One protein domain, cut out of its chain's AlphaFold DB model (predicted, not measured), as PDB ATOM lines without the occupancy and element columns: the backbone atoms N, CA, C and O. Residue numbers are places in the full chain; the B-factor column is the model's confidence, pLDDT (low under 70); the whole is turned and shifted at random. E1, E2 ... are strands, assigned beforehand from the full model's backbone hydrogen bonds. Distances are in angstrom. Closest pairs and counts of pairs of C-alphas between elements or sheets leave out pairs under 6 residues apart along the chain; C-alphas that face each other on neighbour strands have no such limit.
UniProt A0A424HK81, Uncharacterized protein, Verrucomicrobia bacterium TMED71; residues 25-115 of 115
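Overview. This is residues 25 to 115 of the 115 residues of an uncharacterized protein of Verrucomicrobia bacterium TMED71 (UniProt A0A424HK81). A twisted four-stranded sheet, E1, E6, E7 and E8, and a sharply bent two-stranded ribbon, E2 and E5, make a loose, open body, linked by the tight turns E1 to E2 and E5 to E6, with few contacts between the two, the closest C-alphas of E5 and E8 being 7.2 A apart. E2 runs on into the small hairpin E3 and E4, which lies farthest out. The printed part has 91 residues with no named helix and eight strands, E1 to E8, all strand in class. It is loose, with a radius of gyration of the C-alphas of 15.3 A, and spans 39 by 36 by 22 A.

Along the chain. Find C-alpha 25 at (145.270, 155.107, 164.922), where E1 begins and runs to residue 30. Next come E2, residues 35 to 42, E3, residues 45 to 49, and E4, residues 52 to 55. E5, residues 68 to 77, covers 21.2 A, and E6, residues 82 to 91, covers 29.3 A. E7 takes residues 99 to 105; E8, residues 108 to 114, ends at C-alpha 114, (127.852, 160.832, 167.500).

Arrangement. Look first at the twisted antiparallel sheet, in order E1, E6, E7, E8: N 27 and O 85 are 2.8 A apart, N 88 and O 102 3.0 A, N 103 and O 110 2.8 A. E6, E7 and E8 form a meander, each strand the antiparallel neighbour of the one before. E2 bends by 68 degrees at residue 38 and E5 by 86 degrees at residue 73; they are antiparallel, with N 40 and O 70 at 3.0 A. The closest C-alphas of E5 and E8, Phe 72 and Tyr 110, are 7.2 A apart. In the hairpin E3 and E4, N 46 and O 54 are 2.8 A apart.

Size, cuts and confidence. The C-alphas farthest apart, Ser 51 and Glu 107, are 42.9 A apart. The printed part has no cut; the link E4 to E5, residues 56 to 67, is long. No printed residue is under 70 in pLDDT.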
ATOM      1  N   GLY A  25     144.401 156.269 164.799       96.75
ATOM      2  CA  GLY A  25     145.270 155.107 164.922       96.75
ATOM      3  C   GLY A  25     144.773 153.886 164.176       96.75
ATOM      4  O   GLY A  25     143.884 153.966 163.328       96.75
ATOM      5  N   GLU A  26     145.372 152.747 164.507       97.62
ATOM      6  CA  GLU A  26     144.985 151.438 163.995       97.62
ATOM      7  C   GLU A  26     144.619 150.513 165.161       97.62
ATOM      8  O   GLU A  26     145.251 150.540 166.216       97.62
ATOM      9  N   LEU A  27     143.588 149.698 164.965       97.50
ATOM     10  CA  LEU A  27     143.135 148.656 165.878       97.50
ATOM     11  C   LEU A  27     143.213 147.316 165.150       97.50
ATOM     12  O   LEU A  27     142.880 147.226 163.965       97.50
ATOM     13  N   GLU A  28     143.602 146.264 165.865       97.62
ATOM     14  CA  GLU A  28     143.616 144.903 165.335       97.62
ATOM     15  C   GLU A  28     142.660 144.019 166.130       97.62
ATOM     16  O   GLU A  28     142.780 143.864 167.345       97.62
ATOM     17  N   PHE A  29     141.703 143.415 165.430       97.94
ATOM     18  CA  PHE A  29     140.740 142.495 166.018       97.94
ATOM     19  C   PHE A  29     140.984 141.091 165.482       97.94
ATOM     20  O   PHE A  29     140.792 140.832 164.294       97.94
ATOM     21  N   GLN A  30     141.361 140.173 166.366       97.94
ATOM     22  CA  GLN A  30     141.403 138.750 166.047       97.94
ATOM     23  C   GLN A  30     140.016 138.142 166.268       97.94
ATOM     24  O   GLN A  30     139.502 138.147 167.388       97.94
ATOM     25  N   MET A  31     139.406 137.637 165.199       97.94
ATOM     26  CA  MET A  31     138.081 137.026 165.245       97.94
ATOM     27  C   MET A  31     138.136 135.698 166.001       97.94
ATOM     28  O   MET A  31     138.912 134.807 165.666       97.94
ATOM     29  N   GLU A  32     137.297 135.540 167.021       98.12
ATOM     30  CA  GLU A  32     137.261 134.336 167.862       98.12
ATOM     31  C   GLU A  32     136.462 133.199 167.215       98.12
ATOM     32  O   GLU A  32     136.661 132.029 167.539       98.12
ATOM     33  N   ARG A  33     135.549 133.529 166.294       98.00
ATOM     34  CA  ARG A  33     134.739 132.559 165.551       98.00
ATOM     35  C   ARG A  33     134.303 133.106 164.199       98.00
ATOM     36  O   ARG A  33     134.190 134.319 164.035       98.00
ATOM     37  N   GLY A  34     133.984 132.197 163.279       98.06
ATOM     38  CA  GLY A  34     133.365 132.564 162.011       98.06
ATOM     39  C   GLY A  34     131.909 132.997 162.194       98.06
ATOM     40  O   GLY A  34     131.158 132.348 162.926       98.06
ATOM     41  N   ALA A  35     131.526 134.112 161.574       97.94
ATOM     42  CA  ALA A  35     130.185 134.689 161.667       97.94
ATOM     43  C   ALA A  35     129.969 135.785 160.613       97.94
ATOM     44  O   ALA A  35     130.911 136.238 159.967       97.94
ATOM     45  N   ARG A  36     128.726 136.265 160.501       97.62
ATOM     46  CA  ARG A  36     128.421 137.515 159.804       97.62
ATOM     47  C   ARG A  36     128.743 138.695 160.722       97.62
ATOM     48  O   ARG A  36     128.114 138.831 161.769       97.62
ATOM     49  N   LEU A  37     129.703 139.529 160.336       97.19
ATOM     50  CA  LEU A  37     130.033 140.776 161.021       97.19
ATOM     51  C   LEU A  37     129.250 141.924 160.372       97.19
ATOM     52  O   LEU A  37     129.337 142.124 159.160       97.19
ATOM     53  N   ASP A  38     128.480 142.664 161.165       96.81
ATOM     54  CA  ASP A  38     127.559 143.719 160.716       96.81
ATOM     55  C   ASP A  38     127.880 145.118 161.264       96.81
ATOM     56  O   ASP A  38     127.287 146.104 160.821       96.81
ATOM     57  N   GLY A  39     128.832 145.225 162.186       97.12
ATOM     58  CA  GLY A  39     129.205 146.498 162.778       97.12
ATOM     59  C   GLY A  39     130.281 146.380 163.846       97.12
ATOM     60  O   GLY A  39     130.670 145.287 164.264       97.12
ATOM     61  N   PHE A  40     130.736 147.535 164.325       97.75
ATOM     62  CA  PHE A  40     131.492 147.629 165.573       97.75
ATOM     63  C   PHE A  40     130.592 148.075 166.717       97.75
ATOM     64  O   PHE A  40     129.563 148.719 166.520       97.75
ATOM     65  N   VAL A  41     131.015 147.759 167.935       97.62
ATOM     66  CA  VAL A  41     130.376 148.241 169.157       97.62
ATOM     67  C   VAL A  41     131.399 149.061 169.929       97.62
ATOM     68  O   VAL A  41     132.502 148.581 170.178       97.62
ATOM     69  N   GLY A  42     131.040 150.291 170.287       96.94
ATOM     70  CA  GLY A  42     131.837 151.176 171.129       96.94
ATOM     71  C   GLY A  42     131.232 151.328 172.519       96.94
ATOM     72  O   GLY A  42     130.014 151.405 172.681       96.94
ATOM     73  N   TRP A  43     132.094 151.383 173.524       97.69
ATOM     74  CA  TRP A  43     131.750 151.636 174.920       97.69
ATOM     75  C   TRP A  43     132.950 152.279 175.618       97.69
ATOM     76  O   TRP A  43     133.990 152.505 174.997       97.69
ATOM     77  N   PHE A  44     132.822 152.569 176.910       97.31
ATOM     78  CA  PHE A  44     133.923 153.099 177.705       97.31
ATOM     79  C   PHE A  44     133.994 152.431 179.076       97.31
ATOM     80  O   PHE A  44     133.034 151.840 179.571       97.31
ATOM     81  N   SER A  45     135.147 152.560 179.720       97.31
ATOM     82  CA  SER A  45     135.286 152.255 181.139       97.31
ATOM     83  C   SER A  45     136.060 153.374 181.821       97.31
ATOM     84  O   SER A  45     136.861 154.055 181.184       97.31
ATOM     85  N   MET A  46     135.782 153.602 183.099       97.19
ATOM     86  CA  MET A  46     136.366 154.680 183.891       97.19
ATOM     87  C   MET A  46     136.805 154.141 185.245       97.19
ATOM     88  O   MET A  46     136.028 153.494 185.949       97.19
ATOM     89  N   GLN A  47     138.034 154.464 185.640       97.19
ATOM     90  CA  GLN A  47     138.487 154.300 187.016       97.19
ATOM     91  C   GLN A  47     138.125 155.570 187.796       97.19
ATOM     92  O   GLN A  47     138.661 156.638 187.518       97.19
ATOM     93  N   LEU A  48     137.192 155.466 188.744       95.31
ATOM     94  CA  LEU A  48     136.688 156.611 189.520       95.31
ATOM     95  C   LEU A  48     137.467 156.818 190.828       95.31
ATOM     96  O   LEU A  48     137.578 157.930 191.332       95.31
ATOM     97  N   SER A  49     138.009 155.738 191.379       95.19
ATOM     98  CA  SER A  49     138.920 155.703 192.531       95.19
ATOM     99  C   SER A  49     139.727 154.403 192.465       95.19
ATOM    100  O   SER A  49     139.358 153.549 191.667       95.19
ATOM    101  N   PRO A  50     140.759 154.154 193.292       94.69
ATOM    102  CA  PRO A  50     141.515 152.895 193.236       94.69
ATOM    103  C   PRO A  50     140.669 151.612 193.335       94.69
ATOM    104  O   PRO A  50     141.068 150.579 192.808       94.69
ATOM    105  N   SER A  51     139.498 151.666 193.982       96.69
ATOM    106  CA  SER A  51     138.615 150.510 194.188       96.69
ATOM    107  C   SER A  51     137.306 150.558 193.396       96.69
ATOM    108  O   SER A  51     136.540 149.598 193.447       96.69
ATOM    109  N   VAL A  52     137.009 151.653 192.688       96.19
ATOM    110  CA  VAL A  52     135.740 151.830 191.965       96.19
ATOM    111  C   VAL A  52     135.997 151.991 190.475       96.19
ATOM    112  O   VAL A  52     136.583 152.986 190.040       96.19
ATOM    113  N   ARG A  53     135.493 151.031 189.694       96.75
ATOM    114  CA  ARG A  53     135.496 151.048 188.231       96.75
ATOM    115  C   ARG A  53     134.063 151.023 187.709       96.75
ATOM    116  O   ARG A  53     133.274 150.174 188.114       96.75
ATOM    117  N   LEU A  54     133.753 151.943 186.804       96.88
ATOM    118  CA  LEU A  54     132.545 151.920 185.986       96.88
ATOM    119  C   LEU A  54     132.905 151.318 184.628       96.88
ATOM    120  O   LEU A  54     133.859 151.766 183.995       96.88
ATOM    121  N   ASP A  55     132.152 150.328 184.169       97.31
ATOM    122  CA  ASP A  55     132.337 149.712 182.857       97.31
ATOM    123  C   ASP A  55     130.983 149.628 182.152       97.31
ATOM    124  O   ASP A  55     130.004 149.153 182.730       97.31
ATOM    125  N   THR A  56     130.909 150.164 180.932       98.12
ATOM    126  CA  THR A  56     129.693 150.153 180.107       98.12
ATOM    127  C   THR A  56     129.752 149.101 179.005       98.12
ATOM    128  O   THR A  56     128.892 149.079 178.128       98.12
ATOM    129  N   GLY A  57     130.747 148.213 179.036       97.38
ATOM    130  CA  GLY A  57     130.932 147.157 178.053       97.38
ATOM    131  C   GLY A  57     129.825 146.102 178.050       97.38
ATOM    132  O   GLY A  57     129.078 145.964 179.019       97.38
ATOM    133  N   PRO A  58     129.721 145.329 176.957       95.94
ATOM    134  CA  PRO A  58     128.658 144.340 176.762       95.94
ATOM    135  C   PRO A  58     128.701 143.174 177.762       95.94
ATOM    136  O   PRO A  58     127.675 142.542 177.993       95.94
ATOM    137  N   ASP A  59     129.864 142.904 178.358       94.88
ATOM    138  CA  ASP A  59     130.049 141.850 179.363       94.88
ATOM    139  C   ASP A  59     129.828 142.358 180.805       94.88
ATOM    140  O   ASP A  59     129.917 141.591 181.763       94.88
ATOM    141  N   SER A  60     129.538 143.655 180.968       95.50
ATOM    142  CA  SER A  60     129.248 144.296 182.256       95.50
ATOM    143  C   SER A  60     127.739 144.474 182.468       95.50
ATOM    144  O   SER A  60     126.969 144.469 181.502       95.50
ATOM    145  N   PRO A  61     127.271 144.657 183.721       96.25
ATOM    146  CA  PRO A  61     125.875 144.987 183.987       96.25
ATOM    147  C   PRO A  61     125.394 146.194 183.171       96.25
ATOM    148  O   PRO A  61     126.101 147.191 183.024       96.25
ATOM    149  N   LEU A  62     124.163 146.111 182.659       96.81
ATOM    150  CA  LEU A  62     123.583 147.138 181.799       96.81
ATOM    151  C   LEU A  62     123.539 148.506 182.497       96.81
ATOM    152  O   LEU A  62     123.015 148.639 183.603       96.81
ATOM    153  N   THR A  63     124.004 149.540 181.797       97.62
ATOM    154  CA  THR A  63     123.911 150.942 182.229       97.62
ATOM    155  C   THR A  63     123.004 151.742 181.291       97.62
ATOM    156  O   THR A  63     122.692 151.304 180.181       97.62
ATOM    157  N   HIS A  64     122.591 152.945 181.703       96.94
ATOM    158  CA  HIS A  64     121.770 153.825 180.861       96.94
ATOM    159  C   HIS A  64     122.490 154.293 179.583       96.94
ATOM    160  O   HIS A  64     121.819 154.595 178.598       96.94
ATOM    161  N   TRP A  65     123.830 154.308 179.576       96.56
ATOM    162  CA  TRP A  65     124.633 154.609 178.386       96.56
ATOM    163  C   TRP A  65     124.552 153.517 177.320       96.56
ATOM    164  O   TRP A  65     124.741 153.813 176.142       96.56
ATOM    165  N   ARG A  66     124.245 152.271 177.713       97.00
ATOM    166  CA  ARG A  66     124.341 151.091 176.843       97.00
ATOM    167  C   ARG A  66     125.701 151.063 176.124       97.00
ATOM    168  O   ARG A  66     126.721 151.402 176.716       97.00
ATOM    169  N   GLN A  67     125.699 150.646 174.864       97.38
ATOM    170  CA  GLN A  67     126.818 150.712 173.942       97.38
ATOM    171  C   GLN A  67     126.354 151.403 172.657       97.38
ATOM    172  O   GLN A  67     125.158 151.427 172.351       97.38
ATOM    173  N   ILE A  68     127.298 151.937 171.889       96.94
ATOM    174  CA  ILE A  68     127.029 152.526 170.578       96.94
ATOM    175  C   ILE A  68     127.294 151.463 169.517       96.94
ATOM    176  O   ILE A  68     128.371 150.872 169.489       96.94
ATOM    177  N   HIS A  69     126.317 151.220 168.647       96.94
ATOM    178  CA  HIS A  69     126.474 150.334 167.499       96.94
ATOM    179  C   HIS A  69     126.824 151.149 166.248       96.94
ATOM    180  O   HIS A  69     126.104 152.085 165.901       96.94
ATOM    181  N   PHE A  70     127.907 150.772 165.571       97.38
ATOM    182  CA  PHE A  70     128.404 151.369 164.332       97.38
ATOM    183  C   PHE A  70     128.197 150.382 163.175       97.38
ATOM    184  O   PHE A  70     129.100 149.593 162.879       97.38
ATOM    185  N   PRO A  71     127.006 150.371 162.549       96.88
ATOM    186  CA  PRO A  71     126.683 149.402 161.514       96.88
ATOM    187  C   PRO A  71     127.435 149.694 160.216       96.88
ATOM    188  O   PRO A  71     127.643 150.853 159.845       96.88
ATOM    189  N   PHE A  72     127.762 148.645 159.474       95.56
ATOM    190  CA  PHE A  72     128.244 148.730 158.100       95.56
ATOM    191  C   PHE A  72     127.647 147.614 157.239       95.56
ATOM    192  O   PHE A  72     126.892 146.771 157.718       95.56
ATOM    193  N   LYS A  73     127.961 147.603 155.936       94.31
ATOM    194  CA  LYS A  73     127.516 146.535 155.033       94.31
ATOM    195  C   LYS A  73     128.059 145.187 155.534       94.31
ATOM    196  O   LYS A  73     129.275 145.007 155.482       94.31
ATOM    197  N   PRO A  74     127.206 144.238 155.962       96.19
ATOM    198  CA  PRO A  74     127.695 143.036 156.619       96.19
ATOM    199  C   PRO A  74     128.539 142.164 155.691       96.19
ATOM    200  O   PRO A  74     128.204 142.029 154.508       96.19
ATOM    201  N   PHE A  75     129.564 141.513 156.233       96.06
ATOM    202  CA  PHE A  75     130.418 140.554 155.526       96.06
ATOM    203  C   PHE A  75     130.786 139.376 156.432       96.06
ATOM    204  O   PHE A  75     130.654 139.456 157.653       96.06
ATOM    205  N   ASP A  76     131.183 138.258 155.829       97.69
ATOM    206  CA  ASP A  76     131.554 137.062 156.584       97.69
ATOM    207  C   ASP A  76     133.000 137.169 157.063       97.69
ATOM    208  O   ASP A  76     133.873 137.659 156.344       97.69
ATOM    209  N   VAL A  77     133.232 136.710 158.288       97.44
ATOM    210  CA  VAL A  77     134.561 136.578 158.876       97.44
ATOM    211  C   VAL A  77     134.823 135.137 159.278       97.44
ATOM    212  O   VAL A  77     133.887 134.390 159.574       97.44
ATOM    213  N   GLU A  78     136.095 134.755 159.327       98.31
ATOM    214  CA  GLU A  78     136.544 133.425 159.737       98.31
ATOM    215  C   GLU A  78     137.180 133.441 161.132       98.31
ATOM    216  O   GLU A  78     137.716 134.452 161.588       98.31
ATOM    217  N   ALA A  79     137.152 132.299 161.824       98.25
ATOM    218  CA  ALA A  79     137.863 132.151 163.090       98.25
ATOM    219  C   ALA A  79     139.376 132.337 162.873       98.25
ATOM    220  O   ALA A  79     139.961 131.736 161.976       98.25
ATOM    221  N   GLY A  80     140.014 133.162 163.700       98.12
ATOM    222  CA  GLY A  80     141.431 133.501 163.590       98.12
ATOM    223  C   GLY A  80     141.755 134.617 162.592       98.12
ATOM    224  O   GLY A  80     142.889 135.094 162.601       98.12
ATOM    225  N   GLN A  81     140.793 135.082 161.782       97.81
ATOM    226  CA  GLN A  81     140.996 136.220 160.883       97.81
ATOM    227  C   GLN A  81     141.369 137.477 161.678       97.81
ATOM    228  O   GLN A  81     140.736 137.798 162.684       97.81
ATOM    229  N   ILE A  82     142.375 138.216 161.202       97.56
ATOM    230  CA  ILE A  82     142.763 139.510 161.770       97.56
ATOM    231  C   ILE A  82     142.142 140.619 160.925       97.56
ATOM    232  O   ILE A  82     142.450 140.758 159.741       97.56
ATOM    233  N   LEU A  83     141.285 141.425 161.543       96.81
ATOM    234  CA  LEU A  83     140.752 142.646 160.952       96.81
ATOM    235  C   LEU A  83     141.542 143.847 161.458       96.81
ATOM    236  O   LEU A  83     141.501 144.165 162.646       96.81
ATOM    237  N   LYS A  84     142.231 144.526 160.539       97.44
ATOM    238  CA  LYS A  84     142.871 145.814 160.802       97.44
ATOM    239  C   LYS A  84     141.893 146.937 160.495       97.44
ATOM    240  O   LYS A  84     141.305 146.966 159.412       97.44
ATOM    241  N   VAL A  85     141.736 147.850 161.441       97.81
ATOM    242  CA  VAL A  85     140.804 148.971 161.352       97.81
ATOM    243  C   VAL A  85     141.573 150.246 161.620       97.81
ATOM    244  O   VAL A  85     142.151 150.383 162.694       97.81
ATOM    245  N   ARG A  86     141.571 151.193 160.683       98.19
ATOM    246  CA  ARG A  86     142.059 152.544 160.987       98.19
ATOM    247  C   ARG A  86     140.910 153.389 161.485       98.19
ATOM    248  O   ARG A  86     139.810 153.271 160.948       98.19
ATOM    249  N   TYR A  87     141.168 154.247 162.456       98.00
ATOM    250  CA  TYR A  87     140.174 155.185 162.944       98.00
ATOM    251  C   TYR A  87     140.721 156.607 162.998       98.00
ATOM    252  O   TYR A  87     141.915 156.820 163.222       98.00
ATOM    253  N   THR A  88     139.813 157.560 162.834       97.75
ATOM    254  CA  THR A  88     140.032 158.968 163.159       97.75
ATOM    255  C   THR A  88     138.834 159.445 163.959       97.75
ATOM    256  O   THR A  88     137.691 159.220 163.559       97.75
ATOM    257  N   LEU A  89     139.101 160.097 165.080       96.31
ATOM    258  CA  LEU A  89     138.124 160.878 165.812       96.31
ATOM    259  C   LEU A  89     138.341 162.354 165.508       96.31
ATOM    260  O   LEU A  89     139.477 162.799 165.356       96.31
ATOM    261  N   ASP A  90     137.253 163.104 165.423       94.50
ATOM    262  CA  ASP A  90     137.299 164.551 165.251       94.50
ATOM    263  C   ASP A  90     136.052 165.215 165.845       94.50
ATOM    264  O   ASP A  90     135.073 164.557 166.210       94.50
ATOM    265  N   ARG A  91     136.064 166.543 165.917       91.81
ATOM    266  CA  ARG A  91     134.902 167.354 166.267       91.81
ATOM    267  C   ARG A  91     134.156 167.779 165.006       91.81
ATOM    268  O   ARG A  91     134.761 168.200 164.028       91.81
ATOM    269  N   SER A  92     132.825 167.770 165.048       90.25
ATOM    270  CA  SER A  92     132.035 168.387 163.979       90.25
ATOM    271  C   SER A  92     132.141 169.917 164.019       90.25
ATOM    272  O   SER A  92     131.862 170.545 165.044       90.25
ATOM    273  N   GLU A  93     132.490 170.531 162.884       88.81
ATOM    274  CA  GLU A  93     132.478 171.993 162.717       88.81
ATOM    275  C   GLU A  93     131.054 172.568 162.757       88.81
ATOM    276  O   GLU A  93     130.832 173.684 163.223       88.81
ATOM    277  N   GLN A  94     130.072 171.794 162.284       88.44
ATOM    278  CA  GLN A  94     128.671 172.210 162.198       88.44
ATOM    279  C   GLN A  94     127.924 171.998 163.519       88.44
ATOM    280  O   GLN A  94     127.054 172.791 163.884       88.44
ATOM    281  N   HIS A  95     128.270 170.941 164.256       89.38
ATOM    282  CA  HIS A  95     127.601 170.547 165.491       89.38
ATOM    283  C   HIS A  95     128.610 170.469 166.633       89.38
ATOM    284  O   HIS A  95     129.268 169.458 166.845       89.38
ATOM    285  N   SER A  96     128.683 171.529 167.436       87.56
ATOM    286  CA  SER A  96     129.728 171.712 168.455       87.56
ATOM    287  C   SER A  96     129.811 170.624 169.536       87.56
ATOM    288  O   SER A  96     130.830 170.569 170.233       87.56
ATOM    289  N   ARG A  97     128.766 169.798 169.690       89.88
ATOM    290  CA  ARG A  97     128.678 168.658 170.621       89.88
ATOM    291  C   ARG A  97     128.848 167.294 169.952       89.88
ATOM    292  O   ARG A  97     128.908 166.299 170.665       89.88
ATOM    293  N   ALA A  98     128.895 167.252 168.625       93.19
ATOM    294  CA  ALA A  98     128.994 166.007 167.896       93.19
ATOM    295  C   ALA A  98     130.455 165.633 167.639       93.19
ATOM    296  O   ALA A  98     131.288 166.475 167.286       93.19
ATOM    297  N   ILE A  99     130.736 164.347 167.792       94.06
ATOM    298  CA  ILE A  99     132.008 163.710 167.473       94.06
ATOM    299  C   ILE A  99     131.854 163.012 166.127       94.06
ATOM    300  O   ILE A  99     130.851 162.343 165.878       94.06
ATOM    301  N   LEU A 100     132.850 163.163 165.266       96.81
ATOM    302  CA  LEU A 100     132.975 162.422 164.023       96.81
ATOM    303  C   LEU A 100     133.897 161.228 164.262       96.81
ATOM    304  O   LEU A 100     135.000 161.388 164.776       96.81
ATOM    305  N   LEU A 101     133.435 160.033 163.903       97.50
ATOM    306  CA  LEU A 101     134.227 158.811 163.901       97.50
ATOM    307  C   LEU A 101     134.311 158.289 162.471       97.50
ATOM    308  O   LEU A 101     133.317 157.831 161.909       97.50
ATOM    309  N   ASP A 102     135.508 158.322 161.906       97.81
ATOM    310  CA  ASP A 102     135.836 157.637 160.665       97.81
ATOM    311  C   ASP A 102     136.460 156.280 160.976       97.81
ATOM    312  O   ASP A 102     137.424 156.207 161.733       97.81
ATOM    313  N   LEU A 103     135.955 155.219 160.348       97.81
ATOM    314  CA  LEU A 103     136.515 153.870 160.390       97.81
ATOM    315  C   LEU A 103     136.865 153.411 158.974       97.81
ATOM    316  O   LEU A 103     136.012 153.429 158.087       97.81
ATOM    317  N   ALA A 104     138.093 152.946 158.764       97.12
ATOM    318  CA  ALA A 104     138.515 152.273 157.541       97.12
ATOM    319  C   ALA A 104     138.736 150.781 157.815       97.12
ATOM    320  O   ALA A 104     139.581 150.419 158.634       97.12
ATOM    321  N   VAL A 105     137.986 149.925 157.120       93.75
ATOM    322  CA  VAL A 105     137.989 148.462 157.268       93.75
ATOM    323  C   VAL A 105     138.268 147.842 155.903       93.75
ATOM    324  O   VAL A 105     137.400 147.820 155.024       93.75
ATOM    325  N   GLY A 106     139.493 147.357 155.702       86.06
ATOM    326  CA  GLY A 106     139.952 146.964 154.368       86.06
ATOM    327  C   GLY A 106     139.904 148.156 153.405       86.06
ATOM    328  O   GLY A 106     140.513 149.189 153.670       86.06
ATOM    329  N   GLU A 107     139.165 148.018 152.304       86.69
ATOM    330  CA  GLU A 107     138.970 149.081 151.302       86.69
ATOM    331  C   GLU A 107     137.775 150.000 151.607       86.69
ATOM    332  O   GLU A 107     137.598 151.031 150.958       86.69
ATOM    333  N   ASN A 108     136.942 149.648 152.590       93.19
ATOM    334  CA  ASN A 108     135.736 150.405 152.907       93.19
ATOM    335  C   ASN A 108     136.014 151.474 153.965       93.19
ATOM    336  O   ASN A 108     136.757 151.236 154.918       93.19
ATOM    337  N   ARG A 109     135.348 152.623 153.839       96.56
ATOM    338  CA  ARG A 109     135.344 153.690 154.846       96.56
ATOM    339  C   ARG A 109     133.917 153.990 155.290       96.56
ATOM    340  O   ARG A 109     133.018 154.087 154.457       96.56
ATOM    341  N   TYR A 110     133.739 154.179 156.590       97.00
ATOM    342  CA  TYR A 110     132.472 154.512 157.228       97.00
ATOM    343  C   TYR A 110     132.665 155.731 158.124       97.00
ATOM    344  O   TYR A 110     133.620 155.773 158.892       97.00
ATOM    345  N   CYS A 111     131.770 156.709 158.017       96.94
ATOM    346  CA  CYS A 111     131.809 157.942 158.797       96.94
ATOM    347  C   CYS A 111     130.534 158.033 159.635       96.94
ATOM    348  O   CYS A 111     129.427 157.895 159.105       96.94
ATOM    349  N   TYR A 112     130.690 158.245 160.936       96.94
ATOM    350  CA  TYR A 112     129.598 158.322 161.896       96.94
ATOM    351  C   TYR A 112     129.655 159.652 162.635       96.94
ATOM    352  O   TYR A 112     130.723 160.077 163.067       96.94
ATOM    353  N   GLN A 113     128.495 160.275 162.833       95.88
ATOM    354  CA  GLN A 113     128.342 161.411 163.735       95.88
ATOM    355  C   GLN A 113     127.673 160.933 165.027       95.88
ATOM    356  O   GLN A 113     126.624 160.290 164.987       95.88
ATOM    357  N   ILE A 114     128.283 161.247 166.166       92.25
ATOM    358  CA  ILE A 114     127.852 160.832 167.500       92.25
ATOM    359  C   ILE A 114     127.548 162.086 168.320       92.25
ATOM    360  O   ILE A 114     128.461 162.868 168.576       92.25
ATOM    361  N   GLY A 115     126.305 162.247 168.778       82.88
ATOM    362  CA  GLY A 115     125.878 163.371 169.628       82.88
ATOM    363  C   GLY A 115     124.853 164.292 168.990       82.88
ATOM    364  O   GLY A 115     124.882 164.463 167.751       82.88
TER     365      GLY A 115